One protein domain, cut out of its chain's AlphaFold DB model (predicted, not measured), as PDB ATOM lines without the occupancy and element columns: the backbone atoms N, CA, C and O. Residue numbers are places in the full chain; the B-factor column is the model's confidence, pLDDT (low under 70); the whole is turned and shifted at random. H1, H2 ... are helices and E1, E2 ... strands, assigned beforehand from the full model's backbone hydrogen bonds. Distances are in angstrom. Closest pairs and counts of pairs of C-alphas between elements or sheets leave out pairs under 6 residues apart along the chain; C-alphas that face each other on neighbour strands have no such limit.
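AT A GLANCE: This is residues 2 to 10 and 40 to 83 of the 83 residues of an uncharacterized protein of Triticum turgidum subsp. durum (UniProt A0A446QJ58). A small hairpin of two strands, E1 and E2, leads straight into one longer helix, H2, which reaches out to one side; the chain then folds back to a short helix, H3, beside E2, and ends in a tail. A separate short piece with H1 packs on E1. The printed part has 53 residues, with named elements in the order H1, E1, E2, H2, H3; the two-strand sheet is antiparallel and the class is mixed, helices and strands. It is only just compact, close to loose, with a radius of gyration of the C-alphas of 11.8 A and spans of 34 by 28 by 18 A.

IN THESE COORDINATES: H1, residues 2 to 5, begins at C-alpha 2 (-2.656, -3.992, -10.232). E1 is residues 41 to 44, 9.8 A long, and E2 is residues 48 to 52, 11.7 A. H2, residues 53 to 67, is 20.9 A long and ends at C-alpha 67 (-25.810, -9.477, -3.105). H3 is residues 73 to 76, ending at C-alpha 76 (-14.831, -6.179, -16.060).

HOW THE PARTS SIT: The hairpin E1 and E2 is antiparallel at 163 degrees, with N 42 and O 51 at 2.8 A and N 51 and O 42 at 3.3 A, within hydrogen-bond range. The closest C-alphas of H1 and E1, Met 5 and Gly 44, are 4.6 A apart. Those of E2 and H3, Tyr 48 and Phe 76, are 5.4 A apart. H2 and H3 are close but not clearly touching, with C-alphas 56 and 73 at 7.9 A. H1 and H2 are apart. In H2 every O i to N i+4 pair is within hydrogen-bond range; H1 and H3 are too short for such a pair.

THE WHOLE: The C-alphas farthest apart, Lys 65 and Ser 83, are 36.0 A from each other. Residues 11 to 39 are not printed, and C-alphas 10 and 40 stand 19.3 A apart across the cut. Of the links printed whole, none is long. The mean pLDDT of the printed part is 87.9; residues 81 to 83 are under 70.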
ATOM      1  N   LEU A   2      -3.865  -3.384  -9.662       91.06
ATOM      2  CA  LEU A   2      -2.656  -3.992 -10.232       91.06
ATOM      3  C   LEU A   2      -2.911  -5.310 -10.986       91.06
ATOM      4  O   LEU A   2      -2.413  -5.469 -12.090       91.06
ATOM      5  N   GLN A   3      -3.745  -6.203 -10.441       92.88
ATOM      6  CA  GLN A   3      -4.121  -7.447 -11.121       92.88
ATOM      7  C   GLN A   3      -4.694  -7.221 -12.529       92.88
ATOM      8  O   GLN A   3      -4.222  -7.842 -13.478       92.88
ATOM      9  N   ALA A   4      -5.651  -6.298 -12.676       92.12
ATOM     10  CA  ALA A   4      -6.227  -5.964 -13.976       92.12
ATOM     11  C   ALA A   4      -5.164  -5.378 -14.912       92.12
ATOM     12  O   ALA A   4      -5.004  -5.870 -16.020       92.12
ATOM     13  N   MET A   5      -4.383  -4.400 -14.436       91.19
ATOM     14  CA  MET A   5      -3.315  -3.755 -15.216       91.19
ATOM     15  C   MET A   5      -2.255  -4.749 -15.706       91.19
ATOM     16  O   MET A   5      -1.714  -4.596 -16.793       91.19
ATOM     17  N   SER A   6      -1.957  -5.767 -14.898       91.06
ATOM     18  CA  SER A   6      -0.955  -6.790 -15.203       91.06
ATOM     19  C   SER A   6      -1.466  -7.921 -16.096       91.06
ATOM     20  O   SER A   6      -0.708  -8.852 -16.353       91.06
ATOM     21  N   GLY A   7      -2.749  -7.909 -16.480       90.25
ATOM     22  CA  GLY A   7      -3.374  -9.052 -17.140       90.25
ATOM     23  C   GLY A   7      -3.213 -10.324 -16.303       90.25
ATOM     24  O   GLY A   7      -2.610 -11.288 -16.752       90.25
ATOM     25  N   ASP A   8      -3.684 -10.317 -15.055       90.50
ATOM     26  CA  ASP A   8      -3.628 -11.461 -14.125       90.50
ATOM     27  C   ASP A   8      -2.221 -12.028 -13.801       90.50
ATOM     28  O   ASP A   8      -2.122 -12.975 -13.016       90.50
ATOM     29  N   ALA A   9      -1.127 -11.427 -14.292       91.00
ATOM     30  CA  ALA A   9       0.239 -11.818 -13.925       91.00
ATOM     31  C   ALA A   9       0.530 -11.603 -12.427       91.00
ATOM     32  O   ALA A   9       1.322 -12.330 -11.826       91.00
ATOM     33  N   VAL A  10      -0.149 -10.636 -11.803       90.75
ATOM     34  CA  VAL A  10      -0.183 -10.436 -10.348       90.75
ATOM     35  C   VAL A  10      -1.607 -10.650  -9.846       90.75
ATOM     36  O   VAL A  10      -2.558 -10.143 -10.429       90.75
ATOM     37  N   ALA A  40      -7.874   7.965 -14.745       88.94
ATOM     38  CA  ALA A  40      -7.086   6.909 -15.352       88.94
ATOM     39  C   ALA A  40      -7.984   5.755 -15.807       88.94
ATOM     40  O   ALA A  40      -8.756   5.181 -15.032       88.94
ATOM     41  N   ILE A  41      -7.810   5.344 -17.064       91.81
ATOM     42  CA  ILE A  41      -8.431   4.132 -17.591       91.81
ATOM     43  C   ILE A  41      -7.507   2.947 -17.335       91.81
ATOM     44  O   ILE A  41      -6.374   2.886 -17.813       91.81
ATOM     45  N   ILE A  42      -8.015   1.975 -16.588       90.56
ATOM     46  CA  ILE A  42      -7.341   0.712 -16.330       90.56
ATOM     47  C   ILE A  42      -7.583  -0.197 -17.530       90.56
ATOM     48  O   ILE A  42      -8.720  -0.547 -17.842       90.56
ATOM     49  N   VAL A  43      -6.500  -0.595 -18.193       84.38
ATOM     50  CA  VAL A  43      -6.519  -1.523 -19.328       84.38
ATOM     51  C   VAL A  43      -5.726  -2.774 -18.974       84.38
ATOM     52  O   VAL A  43      -4.625  -2.685 -18.439       84.38
ATOM     53  N   GLY A  44      -6.305  -3.944 -19.239       72.69
ATOM     54  CA  GLY A  44      -5.754  -5.223 -18.794       72.69
ATOM     55  C   GLY A  44      -5.493  -6.188 -19.931       72.69
ATOM     56  O   GLY A  44      -6.121  -7.243 -19.948       72.69
ATOM     57  N   GLN A  45      -4.627  -5.775 -20.869       72.56
ATOM     58  CA  GLN A  45      -4.101  -6.557 -22.002       72.56
ATOM     59  C   GLN A  45      -5.047  -7.686 -22.455       72.56
ATOM     60  O   GLN A  45      -4.738  -8.859 -22.298       72.56
ATOM     61  N   GLU A  46      -6.227  -7.311 -22.965       79.06
ATOM     62  CA  GLU A  46      -7.224  -8.215 -23.578       79.06
ATOM     63  C   GLU A  46      -8.036  -9.122 -22.630       79.06
ATOM     64  O   GLU A  46      -9.027  -9.707 -23.061       79.06
ATOM     65  N   MET A  47      -7.720  -9.188 -21.334       87.25
ATOM     66  CA  MET A  47      -8.528  -9.935 -20.353       87.25
ATOM     67  C   MET A  47      -9.606  -9.099 -19.674       87.25
ATOM     68  O   MET A  47     -10.619  -9.635 -19.216       87.25
ATOM     69  N   TYR A  48      -9.403  -7.788 -19.611       91.94
ATOM     70  CA  TYR A  48     -10.332  -6.849 -18.999       91.94
ATOM     71  C   TYR A  48     -10.694  -5.751 -19.992       91.94
ATOM     72  O   TYR A  48      -9.819  -5.229 -20.688       91.94
ATOM     73  N   ARG A  49     -11.978  -5.377 -20.041       92.56
ATOM     74  CA  ARG A  49     -12.401  -4.179 -20.773       92.56
ATOM     75  C   ARG A  49     -11.791  -2.956 -20.092       92.56
ATOM     76  O   ARG A  49     -11.484  -3.022 -18.908       92.56
ATOM     77  N   GLY A  50     -11.640  -1.849 -20.810       92.31
ATOM     78  CA  GLY A  50     -11.268  -0.584 -20.172       92.31
ATOM     79  C   GLY A  50     -12.330  -0.158 -19.154       92.31
ATOM     80  O   GLY A  50     -13.526  -0.252 -19.449       92.31
ATOM     81  N   PHE A  51     -11.896   0.280 -17.973       92.62
ATOM     82  CA  PHE A  51     -12.756   0.879 -16.946       92.62
ATOM     83  C   PHE A  51     -11.986   1.923 -16.134       92.62
ATOM     84  O   PHE A  51     -10.765   1.819 -15.994       92.62
ATOM     85  N   SER A  52     -12.683   2.926 -15.599       92.56
ATOM     86  CA  SER A  52     -12.091   3.886 -14.657       92.56
ATOM     87  C   SER A  52     -12.140   3.357 -13.223       92.56
ATOM     88  O   SER A  52     -12.879   2.419 -12.905       92.56
ATOM     89  N   TYR A  53     -11.357   3.960 -12.326       90.81
ATOM     90  CA  TYR A  53     -11.427   3.603 -10.909       90.81
ATOM     91  C   TYR A  53     -12.807   3.914 -10.298       90.81
ATOM     92  O   TYR A  53     -13.319   3.109  -9.516       90.81
ATOM     93  N   ASP A  54     -13.438   5.012 -10.715       91.69
ATOM     94  CA  ASP A  54     -14.782   5.392 -10.272       91.69
ATOM     95  C   ASP A  54     -15.834   4.367 -10.698       91.69
ATOM     96  O   ASP A  54     -16.612   3.899  -9.870       91.69
ATOM     97  N   GLU A  55     -15.793   3.922 -11.957       93.44
ATOM     98  CA  GLU A  55     -16.699   2.886 -12.463       93.44
ATOM     99  C   GLU A  55     -16.546   1.578 -11.671       93.44
ATOM    100  O   GLU A  55     -17.530   0.925 -11.310       93.44
ATOM    101  N   PHE A  56     -15.305   1.199 -11.348       92.44
ATOM    102  CA  PHE A  56     -15.042   0.059 -10.474       92.44
ATOM    103  C   PHE A  56     -15.679   0.239  -9.093       92.44
ATOM    104  O   PHE A  56     -16.273  -0.704  -8.562       92.44
ATOM    105  N   TRP A  57     -15.557   1.427  -8.502       91.25
ATOM    106  CA  TRP A  57     -16.100   1.701  -7.178       91.25
ATOM    107  C   TRP A  57     -17.630   1.681  -7.164       91.25
ATOM    108  O   TRP A  57     -18.220   1.018  -6.308       91.25
ATOM    109  N   GLU A  58     -18.272   2.324  -8.135       94.44
ATOM    110  CA  GLU A  58     -19.728   2.314  -8.301       94.44
ATOM    111  C   GLU A  58     -20.267   0.890  -8.459       94.44
ATOM    112  O   GLU A  58     -21.221   0.499  -7.779       94.44
ATOM    113  N   GLN A  59     -19.610   0.079  -9.292       95.19
ATOM    114  CA  GLN A  59     -19.989  -1.314  -9.497       95.19
ATOM    115  C   GLN A  59     -19.857  -2.137  -8.206       95.19
ATOM    116  O   GLN A  59     -20.761  -2.904  -7.873       95.19
ATOM    117  N   VAL A  60     -18.779  -1.945  -7.434       93.62
ATOM    118  CA  VAL A  60     -18.605  -2.599  -6.125       93.62
ATOM    119  C   VAL A  60     -19.745  -2.240  -5.171       93.62
ATOM    120  O   VAL A  60     -20.278  -3.129  -4.505       93.62
ATOM    121  N   GLN A  61     -20.146  -0.969  -5.106       95.44
ATOM    122  CA  GLN A  61     -21.259  -0.541  -4.254       95.44
ATOM    123  C   GLN A  61     -22.588  -1.162  -4.698       95.44
ATOM    124  O   GLN A  61     -23.362  -1.638  -3.862       95.44
ATOM    125  N   ALA A  62     -22.838  -1.217  -6.007       95.88
ATOM    126  CA  ALA A  62     -24.020  -1.867  -6.561       95.88
ATOM    127  C   ALA A  62     -24.061  -3.369  -6.225       95.88
ATOM    128  O   ALA A  62     -25.101  -3.870  -5.793       95.88
ATOM    129  N   ASP A  63     -22.936  -4.079  -6.352       94.88
ATOM    130  CA  ASP A  63     -22.841  -5.510  -6.043       94.88
ATOM    131  C   ASP A  63     -23.056  -5.795  -4.548       94.88
ATOM    132  O   ASP A  63     -23.811  -6.710  -4.203       94.88
ATOM    133  N   VAL A  64     -22.478  -4.980  -3.657       95.38
ATOM    134  CA  VAL A  64     -22.707  -5.092  -2.206       95.38
ATOM    135  C   VAL A  64     -24.179  -4.860  -1.879       95.38
ATOM    136  O   VAL A  64     -24.764  -5.629  -1.117       95.38
ATOM    137  N   LYS A  65     -24.810  -3.849  -2.488       95.94
ATOM    138  CA  LYS A  65     -26.235  -3.561  -2.284       95.94
ATOM    139  C   LYS A  65     -27.136  -4.697  -2.775       95.94
ATOM    140  O   LYS A  65     -28.151  -4.978  -2.145       95.94
ATOM    141  N   ALA A  66     -26.789  -5.329  -3.895       95.69
ATOM    142  CA  ALA A  66     -27.607  -6.369  -4.513       95.69
ATOM    143  C   ALA A  66     -27.412  -7.759  -3.886       95.69
ATOM    144  O   ALA A  66     -28.367  -8.526  -3.793       95.69
ATOM    145  N   THR A  67     -26.185  -8.102  -3.487       93.31
ATOM    146  CA  THR A  67     -25.810  -9.477  -3.105       93.31
ATOM    147  C   THR A  67     -25.324  -9.613  -1.664       93.31
ATOM    148  O   THR A  67     -25.144 -10.728  -1.183       93.31
ATOM    149  N   GLY A  68     -25.072  -8.497  -0.973       92.56
ATOM    150  CA  GLY A  68     -24.404  -8.489   0.331       92.56
ATOM    151  C   GLY A  68     -22.909  -8.820   0.261       92.56
ATOM    152  O   GLY A  68     -22.241  -8.835   1.292       92.56
ATOM    153  N   ALA A  69     -22.368  -9.070  -0.935       89.81
ATOM    154  CA  ALA A  69     -20.980  -9.437  -1.151       89.81
ATOM    155  C   ALA A  69     -20.307  -8.500  -2.157       89.81
ATOM    156  O   ALA A  69     -20.904  -8.023  -3.121       89.81
ATOM    157  N   LYS A  70     -19.013  -8.259  -1.944       86.94
ATOM    158  CA  LYS A  70     -18.185  -7.525  -2.896       86.94
ATOM    159  C   LYS A  70     -17.831  -8.434  -4.068       86.94
ATOM    160  O   LYS A  70     -17.110  -9.414  -3.893       86.94
ATOM    161  N   VAL A  71     -18.240  -8.046  -5.270       87.12
ATOM    162  CA  VAL A  71     -17.700  -8.606  -6.513       87.12
ATOM    163  C   VAL A  71     -16.606  -7.661  -7.008       87.12
ATOM    164  O   VAL A  71     -16.814  -6.459  -7.115       87.12
ATOM    165  N   SER A  72     -15.397  -8.184  -7.224       87.38
ATOM    166  CA  SER A  72     -14.246  -7.376  -7.651       87.38
ATOM    167  C   SER A  72     -14.157  -7.306  -9.186       87.38
ATOM    168  O   SER A  72     -15.126  -6.975  -9.858       87.38
ATOM    169  N   LEU A  73     -13.003  -7.633  -9.769       92.12
ATOM    170  CA  LEU A  73     -12.714  -7.462 -11.197       92.12
ATOM    171  C   LEU A  73     -13.555  -8.342 -12.143       92.12
ATOM    172  O   LEU A  73     -13.505  -8.153 -13.354       92.12
ATOM    173  N   GLY A  74     -14.341  -9.288 -11.619       91.12
ATOM    174  CA  GLY A  74     -15.122 -10.228 -12.428       91.12
ATOM    175  C   GLY A  74     -16.106  -9.557 -13.393       91.12
ATOM    176  O   GLY A  74     -16.280 -10.045 -14.505       91.12
ATOM    177  N   ARG A  75     -16.690  -8.410 -13.016       91.50
ATOM    178  CA  ARG A  75     -17.618  -7.628 -13.862       91.50
ATOM    179  C   ARG A  75     -16.954  -6.961 -15.070       91.50
ATOM    180  O   ARG A  75     -17.641  -6.524 -15.988       91.50
ATOM    181  N   PHE A  76     -15.627  -6.882 -15.061       92.81
ATOM    182  CA  PHE A  76     -14.831  -6.179 -16.060       92.81
ATOM    183  C   PHE A  76     -14.081  -7.129 -16.994       92.81
ATOM    184  O   PHE A  76     -13.375  -6.665 -17.887       92.81
ATOM    185  N   ARG A  77     -14.207  -8.449 -16.811       91.88
ATOM    186  CA  ARG A  77     -13.580  -9.425 -17.707       91.88
ATOM    187  C   ARG A  77     -14.227  -9.398 -19.089       91.88
ATOM    188  O   ARG A  77     -15.449  -9.320 -19.206       91.88
ATOM    189  N   ILE A  78     -13.401  -9.490 -20.125       90.62
ATOM    190  CA  ILE A  78     -13.874  -9.669 -21.498       90.62
ATOM    191  C   ILE A  78     -14.312 -11.135 -21.646       90.62
ATOM    192  O   ILE A  78     -13.606 -12.028 -21.168       90.62
ATOM    193  N   PRO A  79     -15.473 -11.419 -22.263       81.50
ATOM    194  CA  PRO A  79     -15.852 -12.786 -22.586       81.50
ATOM    195  C   PRO A  79     -14.796 -13.396 -23.507       81.50
ATOM    196  O   PRO A  79     -14.484 -12.818 -24.546       81.50
ATOM    197  N   VAL A  80     -14.267 -14.568 -23.158       70.69
ATOM    198  CA  VAL A  80     -13.447 -15.329 -24.102       70.69
ATOM    199  C   VAL A  80     -14.384 -15.763 -25.224       70.69
ATOM    200  O   VAL A  80     -15.227 -16.640 -25.027       70.69
ATOM    201  N   SER A  81     -14.295 -15.113 -26.382       60.03
ATOM    202  CA  SER A  81     -14.912 -15.610 -27.606       60.03
ATOM    203  C   SER A  81     -14.270 -16.961 -27.898       60.03
ATOM    204  O   SER A  81     -13.098 -17.015 -28.267       60.03
ATOM    205  N   GLY A  82     -15.005 -18.040 -27.623       54.91
ATOM    206  CA  GLY A  82     -14.547 -19.401 -27.870       54.91
ATOM    207  C   GLY A  82     -14.117 -19.557 -29.327       54.91
ATOM    208  O   GLY A  82     -14.879 -19.210 -30.230       54.91
ATOM    209  N   SER A  83     -12.886 -20.025 -29.521       39.91
ATOM    210  CA  SER A  83     -12.376 -20.564 -30.783       39.91
ATOM    211  C   SER A  83     -12.972 -21.935 -31.062       39.91
ATOM    212  O   SER A  83     -12.984 -22.733 -30.093       39.91
TER     213      SER A  83